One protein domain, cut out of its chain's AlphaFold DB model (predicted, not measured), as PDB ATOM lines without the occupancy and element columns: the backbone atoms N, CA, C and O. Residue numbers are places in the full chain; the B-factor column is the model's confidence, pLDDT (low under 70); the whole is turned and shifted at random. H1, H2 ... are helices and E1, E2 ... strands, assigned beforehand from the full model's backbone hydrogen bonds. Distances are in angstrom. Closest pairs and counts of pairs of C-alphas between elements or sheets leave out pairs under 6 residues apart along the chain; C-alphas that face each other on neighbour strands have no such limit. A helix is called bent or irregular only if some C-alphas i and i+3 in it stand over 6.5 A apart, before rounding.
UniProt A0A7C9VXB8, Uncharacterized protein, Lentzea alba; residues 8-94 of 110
ATOM      1  N   VAL A   8     -30.139  33.183  36.988       95.75
ATOM      2  CA  VAL A   8     -28.802  32.833  36.492       95.75
ATOM      3  C   VAL A   8     -28.901  31.633  35.562       95.75
ATOM      4  O   VAL A   8     -29.613  30.679  35.857       95.75
ATOM      5  N   LYS A   9     -28.145  31.631  34.462       94.62
ATOM      6  CA  LYS A   9     -27.919  30.421  33.663       94.62
ATOM      7  C   LYS A   9     -26.451  30.017  33.735       94.62
ATOM      8  O   LYS A   9     -25.570  30.843  33.498       94.62
ATOM      9  N   ALA A  10     -26.189  28.748  34.024       92.25
ATOM     10  CA  ALA A  10     -24.853  28.163  34.058       92.25
ATOM     11  C   ALA A  10     -24.749  26.960  33.107       92.25
ATOM     12  O   ALA A  10     -25.750  26.410  32.641       92.25
ATOM     13  N   VAL A  11     -23.522  26.557  32.788       88.31
ATOM     14  CA  VAL A  11     -23.245  25.325  32.031       88.31
ATOM     15  C   VAL A  11     -23.004  24.144  32.986       88.31
ATOM     16  O   VAL A  11     -22.570  24.362  34.121       88.31
ATOM     17  N   PRO A  12     -23.294  22.892  32.575       87.31
ATOM     18  CA  PRO A  12     -23.185  21.718  33.449       87.31
ATOM     19  C   PRO A  12     -21.739  21.300  33.783       87.31
ATOM     20  O   PRO A  12     -21.539  20.377  34.576       87.31
ATOM     21  N   ASP A  13     -20.732  21.968  33.218       86.19
ATOM     22  CA  ASP A  13     -19.321  21.609  33.354       86.19
ATOM     23  C   ASP A  13     -18.823  21.630  34.813       86.19
ATOM     24  O   ASP A  13     -19.290  22.393  35.670       86.19
ATOM     25  N   LYS A  14     -17.820  20.789  35.105       84.25
ATOM     26  CA  LYS A  14     -17.215  20.668  36.445       84.25
ATOM     27  C   LYS A  14     -16.673  21.997  36.995       84.25
ATOM     28  O   LYS A  14     -16.972  22.284  38.152       84.25
ATOM     29  N   PRO A  15     -15.961  22.845  36.220       85.00
ATOM     30  CA  PRO A  15     -15.453  24.121  36.732       85.00
ATOM     31  C   PRO A  15     -16.553  25.085  37.193       85.00
ATOM     32  O   PRO A  15     -16.292  25.971  37.998       85.00
ATOM     33  N   GLN A  16     -17.788  24.902  36.714       87.19
ATOM     34  CA  GLN A  16     -18.943  25.724  37.076       87.19
ATOM     35  C   GLN A  16     -19.770  25.132  38.225       87.19
ATOM     36  O   GLN A  16     -20.815  25.676  38.576       87.19
ATOM     37  N   ALA A  17     -19.318  24.034  38.844       89.44
ATOM     38  CA  ALA A  17     -19.966  23.472  40.029       89.44
ATOM     39  C   ALA A  17     -20.167  24.503  41.161       89.44
ATOM     40  O   ALA A  17     -21.276  24.541  41.693       89.44
ATOM     41  N   PRO A  18     -19.206  25.401  41.480       90.94
ATOM     42  CA  PRO A  18     -19.413  26.399  42.530       90.94
ATOM     43  C   PRO A  18     -20.600  27.325  42.251       90.94
ATOM     44  O   PRO A  18     -21.404  27.564  43.140       90.94
ATOM     45  N   VAL A  19     -20.772  27.790  41.010       91.19
ATOM     46  CA  VAL A  19     -21.918  28.635  40.626       91.19
ATOM     47  C   VAL A  19     -23.230  27.868  40.754       91.19
ATOM     48  O   VAL A  19     -24.227  28.425  41.213       91.19
ATOM     49  N   ARG A  20     -23.219  26.581  40.385       94.00
ATOM     50  CA  ARG A  20     -24.406  25.726  40.455       94.00
ATOM     51  C   ARG A  20     -24.871  25.449  41.884       94.00
ATOM     52  O   ARG A  20     -26.064  25.276  42.089       94.00
ATOM     53  N   VAL A  21     -23.957  25.473  42.852       95.06
ATOM     54  CA  VAL A  21     -24.278  25.394  44.286       95.06
ATOM     55  C   VAL A  21     -24.658  26.768  44.842       95.06
ATOM     56  O   VAL A  21     -25.704  26.926  45.465       95.06
ATOM     57  N   LEU A  22     -23.816  27.781  44.608       94.00
ATOM     58  CA  LEU A  22     -23.963  29.108  45.208       94.00
ATOM     59  C   LEU A  22     -25.229  29.831  44.754       94.00
ATOM     60  O   LEU A  22     -25.797  30.575  45.545       94.00
ATOM     61  N   GLY A  23     -25.684  29.618  43.516       95.12
ATOM     62  CA  GLY A  23     -26.911  30.229  43.008       95.12
ATOM     63  C   GLY A  23     -28.128  29.882  43.873       95.12
ATOM     64  O   GLY A  23     -28.630  30.766  44.572       95.12
ATOM     65  N   PRO A  24     -28.566  28.610  43.903       95.25
ATOM     66  CA  PRO A  24     -29.697  28.193  44.726       95.25
ATOM     67  C   PRO A  24     -29.459  28.427  46.225       95.25
ATOM     68  O   PRO A  24     -30.376  28.847  46.925       95.25
ATOM     69  N   ARG A  25     -28.221  28.264  46.718       95.38
ATOM     70  CA  ARG A  25     -27.859  28.560  48.119       95.38
ATOM     71  C   ARG A  25     -28.091  30.023  48.507       95.38
ATOM     72  O   ARG A  25     -28.398  30.304  49.659       95.38
ATOM     73  N   GLN A  26     -27.951  30.951  47.562       95.50
ATOM     74  CA  GLN A  26     -28.252  32.376  47.738       95.50
ATOM     75  C   GLN A  26     -29.682  32.745  47.301       95.50
ATOM     76  O   GLN A  26     -29.969  33.920  47.074       95.50
ATOM     77  N   GLY A  27     -30.576  31.765  47.132       95.56
ATOM     78  CA  GLY A  27     -31.970  32.009  46.755       95.56
ATOM     79  C   GLY A  27     -32.172  32.413  45.289       95.56
ATOM     80  O   GLY A  27     -33.205  32.988  44.955       95.56
ATOM     81  N   LYS A  28     -31.204  32.149  44.403       97.12
ATOM     82  CA  LYS A  28     -31.302  32.483  42.973       97.12
ATOM     83  C   LYS A  28     -31.965  31.352  42.194       97.12
ATOM     84  O   LYS A  28     -31.642  30.186  42.405       97.12
ATOM     85  N   LEU A  29     -32.808  31.714  41.228       97.44
ATOM     86  CA  LEU A  29     -33.337  30.788  40.232       97.44
ATOM     87  C   LEU A  29     -32.229  30.451  39.234       97.44
ATOM     88  O   LEU A  29     -31.716  31.340  38.545       97.44
ATOM     89  N   LEU A  30     -31.838  29.181  39.174       97.06
ATOM     90  CA  LEU A  30     -30.719  28.730  38.354       97.06
ATOM     91  C   LEU A  30     -31.189  27.803  37.230       97.06
ATOM     92  O   LEU A  30     -31.836  26.792  37.480       97.06
ATOM     93  N   PHE A  31     -30.764  28.098  36.003       96.25
ATOM     94  CA  PHE A  31     -30.959  27.241  34.837       96.25
ATOM     95  C   PHE A  31     -29.654  26.563  34.421       96.25
ATOM     96  O   PHE A  31     -28.609  27.214  34.309       96.25
ATOM     97  N   VAL A  32     -29.699  25.257  34.156       94.06
ATOM     98  CA  VAL A  32     -28.540  24.470  33.699       94.06
ATOM     99  C   VAL A  32     -28.953  23.608  32.515       94.06
ATOM    100  O   VAL A  32     -29.990  22.961  32.566       94.06
ATOM    101  N   ALA A  33     -28.150  23.576  31.451       91.75
ATOM    102  CA  ALA A  33     -28.459  22.737  30.292       91.75
ATOM    103  C   ALA A  33     -28.497  21.242  30.666       91.75
ATOM    104  O   ALA A  33     -27.627  20.762  31.402       91.75
ATOM    105  N   VAL A  34     -29.476  20.508  30.134       87.94
ATOM    106  CA  VAL A  34     -29.564  19.054  30.297       87.94
ATOM    107  C   VAL A  34     -28.467  18.358  29.478       87.94
ATOM    108  O   VAL A  34     -28.109  18.816  28.387       87.94
ATOM    109  N   PRO A  35     -27.904  17.235  29.955       73.00
ATOM    110  CA  PRO A  35     -27.003  16.425  29.148       73.00
ATOM    111  C   PRO A  35     -27.807  15.783  28.005       73.00
ATOM    112  O   PRO A  35     -28.646  14.930  28.281       73.00
ATOM    113  N   LYS A  36     -27.507  16.176  26.754       65.56
ATOM    114  CA  LYS A  36     -28.127  15.823  25.446       65.56
ATOM    115  C   LYS A  36     -28.927  16.991  24.845       65.56
ATOM    116  O   LYS A  36     -30.079  17.228  25.179       65.56
ATOM    117  N   ILE A  37     -28.284  17.671  23.895       56.84
ATOM    118  CA  ILE A  37     -28.726  18.909  23.222       56.84
ATOM    119  C   ILE A  37     -30.057  18.788  22.451       56.84
ATOM    120  O   ILE A  37     -30.681  19.805  22.184       56.84
ATOM    121  N   ALA A  38     -30.526  17.579  22.125       61.12
ATOM    122  CA  ALA A  38     -31.725  17.376  21.300       61.12
ATOM    123  C   ALA A  38     -33.053  17.288  22.087       61.12
ATOM    124  O   ALA A  38     -34.078  16.922  21.517       61.12
ATOM    125  N   ALA A  39     -33.055  17.561  23.395       69.19
ATOM    126  CA  ALA A  39     -34.288  17.534  24.178       69.19
ATOM    127  C   ALA A  39     -35.161  18.762  23.876       69.19
ATOM    128  O   ALA A  39     -34.660  19.883  23.873       69.19
ATOM    129  N   ALA A  40     -36.474  18.558  23.711       82.69
ATOM    130  CA  ALA A  40     -37.443  19.644  23.515       82.69
ATOM    131  C   ALA A  40     -37.427  20.676  24.660       82.69
ATOM    132  O   ALA A  40     -37.684  21.851  24.435       82.69
ATOM    133  N   LYS A  41     -37.070  20.241  25.876       90.25
ATOM    134  CA  LYS A  41     -36.912  21.082  27.068       90.25
ATOM    135  C   LYS A  41     -35.472  20.998  27.592       90.25
ATOM    136  O   LYS A  41     -35.181  20.155  28.445       90.25
ATOM    137  N   PRO A  42     -34.535  21.787  27.030       91.88
ATOM    138  CA  PRO A  42     -33.105  21.566  27.212       91.88
ATOM    139  C   PRO A  42     -32.509  22.144  28.504       91.88
ATOM    140  O   PRO A  42     -31.285  22.108  28.653       91.88
ATOM    141  N   PHE A  43     -33.304  22.647  29.454       94.44
ATOM    142  CA  PHE A  43     -32.787  23.206  30.710       94.44
ATOM    143  C   PHE A  43     -33.451  22.599  31.940       94.44
ATOM    144  O   PHE A  43     -34.666  22.482  31.983       94.44
ATOM    145  N   TYR A  44     -32.665  22.289  32.969       95.38
ATOM    146  CA  TYR A  44     -33.165  22.103  34.328       95.38
ATOM    147  C   TYR A  44     -33.450  23.459  34.974       95.38
ATOM    148  O   TYR A  44     -32.579  24.334  34.962       95.38
ATOM    149  N   GLU A  45     -34.626  23.595  35.582       96.56
ATOM    150  CA  GLU A  45     -34.998  24.687  36.481       96.56
ATOM    151  C   GLU A  45     -34.675  24.292  37.930       96.56
ATOM    152  O   GLU A  45     -35.268  23.362  38.481       96.56
ATOM    153  N   LEU A  46     -33.727  24.991  38.554       96.56
ATOM    154  CA  LEU A  46     -33.362  24.821  39.960       96.56
ATOM    155  C   LEU A  46     -33.868  26.031  40.753       96.56
ATOM    156  O   LEU A  46     -33.146  27.010  40.961       96.56
ATOM    157  N   ASP A  47     -35.137  25.960  41.153       95.88
ATOM    158  CA  ASP A  47     -35.809  26.959  41.985       95.88
ATOM    159  C   ASP A  47     -35.651  26.604  43.474       95.88
ATOM    160  O   ASP A  47     -36.255  25.627  43.923       95.88
ATOM    161  N   PRO A  48     -34.887  27.379  44.265       93.88
ATOM    162  CA  PRO A  48     -34.626  27.067  45.669       93.88
ATOM    163  C   PRO A  48     -35.885  27.033  46.544       93.88
ATOM    164  O   PRO A  48     -35.859  26.393  47.588       93.88
ATOM    165  N   SER A  49     -36.989  27.661  46.122       94.19
ATOM    166  CA  SER A  49     -38.275  27.570  46.829       94.19
ATOM    167  C   SER A  49     -39.007  26.240  46.608       94.19
ATOM    168  O   SER A  49     -39.939  25.923  47.342       94.19
ATOM    169  N   LYS A  50     -38.587  25.457  45.605       93.75
ATOM    170  CA  LYS A  50     -39.221  24.197  45.188       93.75
ATOM    171  C   LYS A  50     -38.280  22.992  45.246       93.75
ATOM    172  O   LYS A  50     -38.707  21.882  44.932       93.75
ATOM    173  N   LEU A  51     -37.003  23.185  45.589       92.88
ATOM    174  CA  LEU A  51     -36.032  22.093  45.625       92.88
ATOM    175  C   LEU A  51     -36.395  21.086  46.732       92.88
ATOM    176  O   LEU A  51     -36.483  21.472  47.897       92.88
ATOM    177  N   PRO A  52     -36.537  19.786  46.407       94.38
ATOM    178  CA  PRO A  52     -36.796  18.748  47.405       94.38
ATOM    179  C   PRO A  52     -35.520  18.281  48.127       94.38
ATOM    180  O   PRO A  52     -35.586  17.452  49.029       94.38
ATOM    181  N   VAL A  53     -34.352  18.772  47.704       95.50
ATOM    182  CA  VAL A  53     -33.025  18.404  48.216       95.50
ATOM    183  C   VAL A  53     -32.171  19.655  48.426       95.50
ATOM    184  O   VAL A  53     -32.534  20.749  47.996       95.50
ATOM    185  N   SER A  54     -31.004  19.498  49.055       95.50
ATOM    186  CA  SER A  54     -30.067  20.606  49.261       95.50
ATOM    187  C   SER A  54     -29.547  21.204  47.938       95.50
ATOM    188  O   SER A  54     -29.452  20.497  46.926       95.50
ATOM    189  N   PRO A  55     -29.145  22.492  47.923       93.69
ATOM    190  CA  PRO A  55     -28.474  23.116  46.781       93.69
ATOM    191  C   PRO A  55     -27.265  22.329  46.262       93.69
ATOM    192  O   PRO A  55     -27.054  22.235  45.055       93.69
ATOM    193  N   GLU A  56     -26.480  21.743  47.164       94.19
ATOM    194  CA  GLU A  56     -25.307  20.933  46.847       94.19
ATOM    195  C   GLU A  56     -25.691  19.678  46.052       94.19
ATOM    196  O   GLU A  56     -25.031  19.330  45.071       94.19
ATOM    197  N   GLU A  57     -26.788  19.021  46.434       94.56
ATOM    198  CA  GLU A  57     -27.308  17.856  45.726       94.56
ATOM    199  C   GLU A  57     -27.976  18.227  44.404       94.56
ATOM    200  O   GLU A  57     -27.734  17.566  43.390       94.56
ATOM    201  N   ALA A  58     -28.750  19.310  44.384       93.81
ATOM    202  CA  ALA A  58     -29.381  19.831  43.176       93.81
ATOM    203  C   ALA A  58     -28.386  20.323  42.130       93.81
ATOM    204  O   ALA A  58     -28.635  20.213  40.930       93.81
ATOM    205  N   ALA A  59     -27.211  20.773  42.559       91.38
ATOM    206  CA  ALA A  59     -26.130  21.130  41.660       91.38
ATOM    207  C   ALA A  59     -25.491  19.916  40.961       91.38
ATOM    208  O   ALA A  59     -24.697  20.106  40.041       91.38
ATOM    209  N   VAL A  60     -25.790  18.668  41.336       91.19
ATOM    210  CA  VAL A  60     -25.248  17.481  40.656       91.19
ATOM    211  C   VAL A  60     -26.142  17.121  39.461       91.19
ATOM    212  O   VAL A  60     -27.274  16.696  39.676       91.19
ATOM    213  N   PRO A  61     -25.665  17.172  38.195       86.94
ATOM    214  CA  PRO A  61     -26.534  17.005  37.022       86.94
ATOM    215  C   PRO A  61     -27.300  15.678  36.990       86.94
ATOM    216  O   PRO A  61     -28.454  15.636  36.577       86.94
ATOM    217  N   LYS A  62     -26.666  14.591  37.450       87.44
ATOM    218  CA  LYS A  62     -27.304  13.270  37.541       87.44
ATOM    219  C   LYS A  62     -28.416  13.218  38.593       87.44
ATOM    220  O   LYS A  62     -29.371  12.483  38.394       87.44
ATOM    221  N   LYS A  63     -28.286  13.967  39.693       91.56
ATOM    222  CA  LYS A  63     -29.320  14.053  40.732       91.56
ATOM    223  C   LYS A  63     -30.448  14.977  40.292       91.56
ATOM    224  O   LYS A  63     -31.601  14.589  40.393       91.56
ATOM    225  N   ALA A  64     -30.107  16.138  39.727       91.38
ATOM    226  CA  ALA A  64     -31.075  17.077  39.167       91.38
ATOM    227  C   ALA A  64     -32.029  16.391  38.178       91.38
ATOM    228  O   ALA A  64     -33.230  16.608  38.249       91.38
ATOM    229  N   ALA A  65     -31.523  15.488  37.333       90.31
ATOM    230  CA  ALA A  65     -32.334  14.712  36.390       90.31
ATOM    231  C   ALA A  65     -33.494  13.915  37.024       90.31
ATOM    232  O   ALA A  65     -34.422  13.544  36.313       90.31
ATOM    233  N   LEU A  66     -33.437  13.624  38.328       91.88
ATOM    234  CA  LEU A  66     -34.446  12.829  39.031       91.88
ATOM    235  C   LEU A  66     -35.651  13.653  39.501       91.88
ATOM    236  O   LEU A  66     -36.693  13.073  39.788       91.88
ATOM    237  N   PHE A  67     -35.517  14.977  39.626       91.50
ATOM    238  CA  PHE A  67     -36.552  15.819  40.242       91.50
ATOM    239  C   PHE A  67     -36.692  17.217  39.635       91.50
ATOM    240  O   PHE A  67     -37.720  17.862  39.828       91.50
ATOM    241  N   ALA A  68     -35.670  17.730  38.951       93.31
ATOM    242  CA  ALA A  68     -35.705  19.070  38.395       93.31
ATOM    243  C   ALA A  68     -36.648  19.099  37.195       93.31
ATOM    244  O   ALA A  68     -36.528  18.301  36.262       93.31
ATOM    245  N   ARG A  69     -37.561  20.070  37.202       94.12
ATOM    246  CA  ARG A  69     -38.400  20.372  36.047       94.12
ATOM    247  C   ARG A  69     -37.502  20.735  34.865       94.12
ATOM    248  O   ARG A  69     -36.575  21.534  35.012       94.12
ATOM    249  N   THR A  70     -37.797  20.174  33.697       94.62
ATOM    250  CA  THR A  70     -37.185  20.606  32.443       94.62
ATOM    251  C   THR A  70     -38.044  21.668  31.770       94.62
ATOM    252  O   THR A  70     -39.273  21.575  31.782       94.62
ATOM    253  N   VAL A  71     -37.398  22.684  31.207       94.94
ATOM    254  CA  VAL A  71     -38.039  23.813  30.521       94.94
ATOM    255  C   VAL A  71     -37.356  24.114  29.191       94.94
ATOM    256  O   VAL A  71     -36.182  23.769  28.990       94.94
ATOM    257  N   ASP A  72     -38.096  24.738  28.280       93.62
ATOM    258  CA  ASP A  72     -37.547  25.373  27.082       93.62
ATOM    259  C   ASP A  72     -37.189  26.852  27.311       93.62
ATOM    260  O   ASP A  72     -37.281  27.371  28.423       93.62
ATOM    261  N   THR A  73     -36.703  27.522  26.265       90.75
ATOM    262  CA  THR A  73     -36.351  28.947  26.320       90.75
ATOM    263  C   THR A  73     -37.544  29.872  26.538       90.75
ATOM    264  O   THR A  73     -37.342  30.947  27.099       90.75
ATOM    265  N   ASP A  74     -38.746  29.490  26.111       93.12
ATOM    266  CA  ASP A  74     -39.939  30.339  26.180       93.12
ATOM    267  C   ASP A  74     -40.547  30.320  27.591       93.12
ATOM    268  O   ASP A  74     -41.118  31.307  28.056       93.12
ATOM    269  N   GLU A  75     -40.352  29.220  28.318       95.19
ATOM    270  CA  GLU A  75     -40.690  29.083  29.736       95.19
ATOM    271  C   GLU A  75     -39.704  29.817  30.671       95.19
ATOM    272  O   GLU A  75     -40.019  30.059  31.840       95.19
ATOM    273  N   MET A  76     -38.503  30.171  30.195       94.81
ATOM    274  CA  MET A  76     -37.469  30.795  31.021       94.81
ATOM    275  C   MET A  76     -37.731  32.294  31.234       94.81
ATOM    276  O   MET A  76     -37.806  33.066  30.275       94.81
ATOM    277  N   PRO A  77     -37.736  32.778  32.492       94.69
ATOM    278  CA  PRO A  77     -37.689  34.204  32.767       94.69
ATOM    279  C   PRO A  77     -36.417  34.838  32.196       94.69
ATOM    280  O   PRO A  77     -35.385  34.192  32.000       94.69
ATOM    281  N   LYS A  78     -36.449  36.159  32.010       94.38
ATOM    282  CA  LYS A  78     -35.306  36.919  31.497       94.38
ATOM    283  C   LYS A  78     -34.045  36.677  32.345       94.38
ATOM    284  O   LYS A  78     -33.999  37.048  33.515       94.38
ATOM    285  N   ILE A  79     -32.975  36.162  31.737       94.44
ATOM    286  CA  ILE A  79     -31.703  35.884  32.428       94.44
ATOM    287  C   ILE A  79     -30.999  37.187  32.843       94.44
ATOM    288  O   ILE A  79     -30.830  38.092  32.024       94.44
ATOM    289  N   ASP A  80     -30.593  37.308  34.112       93.56
ATOM    290  CA  ASP A  80     -29.800  38.441  34.621       93.56
ATOM    291  C   ASP A  80     -28.299  38.247  34.351       93.56
ATOM    292  O   ASP A  80     -27.584  39.206  34.039       93.56
ATOM    293  N   LEU A  81     -27.834  37.000  34.477       92.38
ATOM    294  CA  LEU A  81     -26.430  36.619  34.377       92.38
ATOM    295  C   LEU A  81     -26.266  35.256  33.696       92.38
ATOM    296  O   LEU A  81     -26.835  34.255  34.133       92.38
ATOM    297  N   LEU A  82     -25.425  35.212  32.667       90.69
ATOM    298  CA  LEU A  82     -24.978  33.982  32.023       90.69
ATOM    299  C   LEU A  82     -23.539  33.678  32.441       90.69
ATOM    300  O   LEU A  82     -22.659  34.516  32.253       90.69
ATOM    301  N   VAL A  83     -23.282  32.474  32.951       87.88
ATOM    302  CA  VAL A  83     -21.929  32.011  33.288       87.88
ATOM    303  C   VAL A  83     -21.509  30.879  32.350       87.88
ATOM    304  O   VAL A  83     -22.151  29.825  32.308       87.88
ATOM    305  N   CYS A  84     -20.439  31.094  31.577       82.12
ATOM    306  CA  CYS A  84     -19.932  30.145  30.584       82.12
ATOM    307  C   CYS A  84     -18.399  30.242  30.443       82.12
ATOM    308  O   CYS A  84     -17.848  31.322  30.233       82.12
ATOM    309  N   GLY A  85     -17.685  29.115  30.530       73.44
ATOM    310  CA  GLY A  85     -16.220  29.098  30.421       73.44
ATOM    311  C   GLY A  85     -15.531  29.866  31.556       73.44
ATOM    312  O   GLY A  85     -15.883  29.693  32.719       73.44
ATOM    313  N   THR A  86     -14.549  30.713  31.242       65.38
ATOM    314  CA  THR A  86     -13.889  31.610  32.213       65.38
ATOM    315  C   THR A  86     -14.582  32.965  32.346       65.38
ATOM    316  O   THR A  86     -14.023  33.845  32.992       65.38
ATOM    317  N   VAL A  87     -15.755  33.162  31.730       66.81
ATOM    318  CA  VAL A  87     -16.404  34.472  31.599       66.81
ATOM    319  C   VAL A  87     -17.856  34.426  32.094       66.81
ATOM    320  O   VAL A  87     -18.623  33.523  31.770       66.81
ATOM    321  N   ALA A  88     -18.269  35.436  32.851       74.19
ATOM    322  CA  ALA A  88     -19.660  35.714  33.179       74.19
ATOM    323  C   ALA A  88     -20.110  36.995  32.474       74.19
ATOM    324  O   ALA A  88     -19.368  37.974  32.452       74.19
ATOM    325  N   VAL A  89     -21.308  37.004  31.895       74.44
ATOM    326  CA  VAL A  89     -21.834  38.145  31.135       74.44
ATOM    327  C   VAL A  89     -23.176  38.577  31.706       74.44
ATOM    328  O   VAL A  89     -24.080  37.751  31.841       74.44
ATOM    329  N   ASN A  90     -23.313  39.857  32.064       81.50
ATOM    330  CA  ASN A  90     -24.617  40.423  32.431       81.50
ATOM    331  C   ASN A  90     -25.338  41.008  31.210       81.50
ATOM    332  O   ASN A  90     -24.781  41.147  30.124       81.50
ATOM    333  N   ARG A  91     -26.578  41.443  31.424       78.56
ATOM    334  CA  ARG A  91     -27.421  42.075  30.396       78.56
ATOM    335  C   ARG A  91     -26.830  43.316  29.726       78.56
ATOM    336  O   ARG A  91     -27.235  43.643  28.621       78.56
ATOM    337  N   ARG A  92     -25.908  44.019  30.384       77.19
ATOM    338  CA  ARG A  92     -25.222  45.189  29.818       77.19
ATOM    339  C   ARG A  92     -24.032  44.789  28.937       77.19
ATOM    340  O   ARG A  92     -23.265  45.653  28.536       77.19
ATOM    341  N   GLY A  93     -23.835  43.491  28.694       70.81
ATOM    342  CA  GLY A  93     -22.677  42.967  27.976       70.81
ATOM    343  C   GLY A  93     -21.384  43.019  28.788       70.81
ATOM    344  O   GLY A  93     -20.323  42.734  28.242       70.81
ATOM    345  N   VAL A  94     -21.436  43.351  30.087       75.94
ATOM    346  CA  VAL A  94     -20.237  43.377  30.937       75.94
ATOM    347  C   VAL A  94     -19.732  41.955  31.092       75.94
ATOM    348  O   VAL A  94     -20.468  41.091  31.567       75.94
TER     349      VAL A  94
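This is residues 8 to 94 of the 110 residues of an uncharacterized protein of Lentzea alba (UniProt A0A7C9VXB8). A strongly twisted wall of six short strands has one helix, H1, packed along one face over E1 and E2; the short helix H2 packs on H1. The E5 and E6 hairpin forms one side of the sheet, and E4 is the opposite edge. The printed part has 87 residues, with three named helices and six named strands in the order E1, H1, E2, E3, H2, H3, E4, E5, E6; the mixed sheet runs E4, E3, E2, E1, E5, E6. The class is mixed, helices and strands, with under half of the residues in named elements. It is compact, with a radius of gyration of the C-alphas of 12.0 A, and spans 34 by 28 by 23 A.

E2, residues 29 to 33, and E1, residues 8 to 10, are parallel; N 31 and O 8, 2.8 A apart, are within hydrogen-bond range, as are the pairs named next. E3, residues 43 to 46, forms an antiparallel hairpin with E2: N 44 and O 32, 2.8 A. E4, residues 69 to 71, is antiparallel to E3: N 71 and O 43, 2.8 A. E5, residues 81 to 84, is parallel to E1: N 83 and O 9, 2.9 A. E6, residues 87 to 90, forms an antiparallel hairpin with E5: N 89 and O 82, 2.9 A. H1, residues 14 to 25, is on one face, making two layers, helix over sheet, at a height over the sheet of 8.6 A, along E1 at 21 degrees on the local plane. E1, H1, E2 are a strand-helix-strand unit, parallel neighbours joined through a helix, with a right-handed crossover. H1 touches H2, residues 55 to 58, with residues 20 to 25 alone; the closest C-alphas, of Val 21 and Glu 56, are 5.2 A apart. H3, residues 61 to 64, only grazes the sheet. H1 has 5 of 8 O i to N i+4 pairs within range; H2 and H3 are too short for any.

E1 begins at C-alpha 8 (-28.802, 32.833, 36.492). H1 measures 17.7 A and is irregular, C-alphas 15 and 18 being 7.4 A apart; E2 measures 13.7 A. E6 ends at C-alpha 90 (-24.617, 40.423, 32.431).

The farthest C-alphas, of Leu 66 and Arg 92, are 34.9 A apart. The printed part has no cut and no long link. Confidence is under 70 at residues 36 to 39 and 86 to 87.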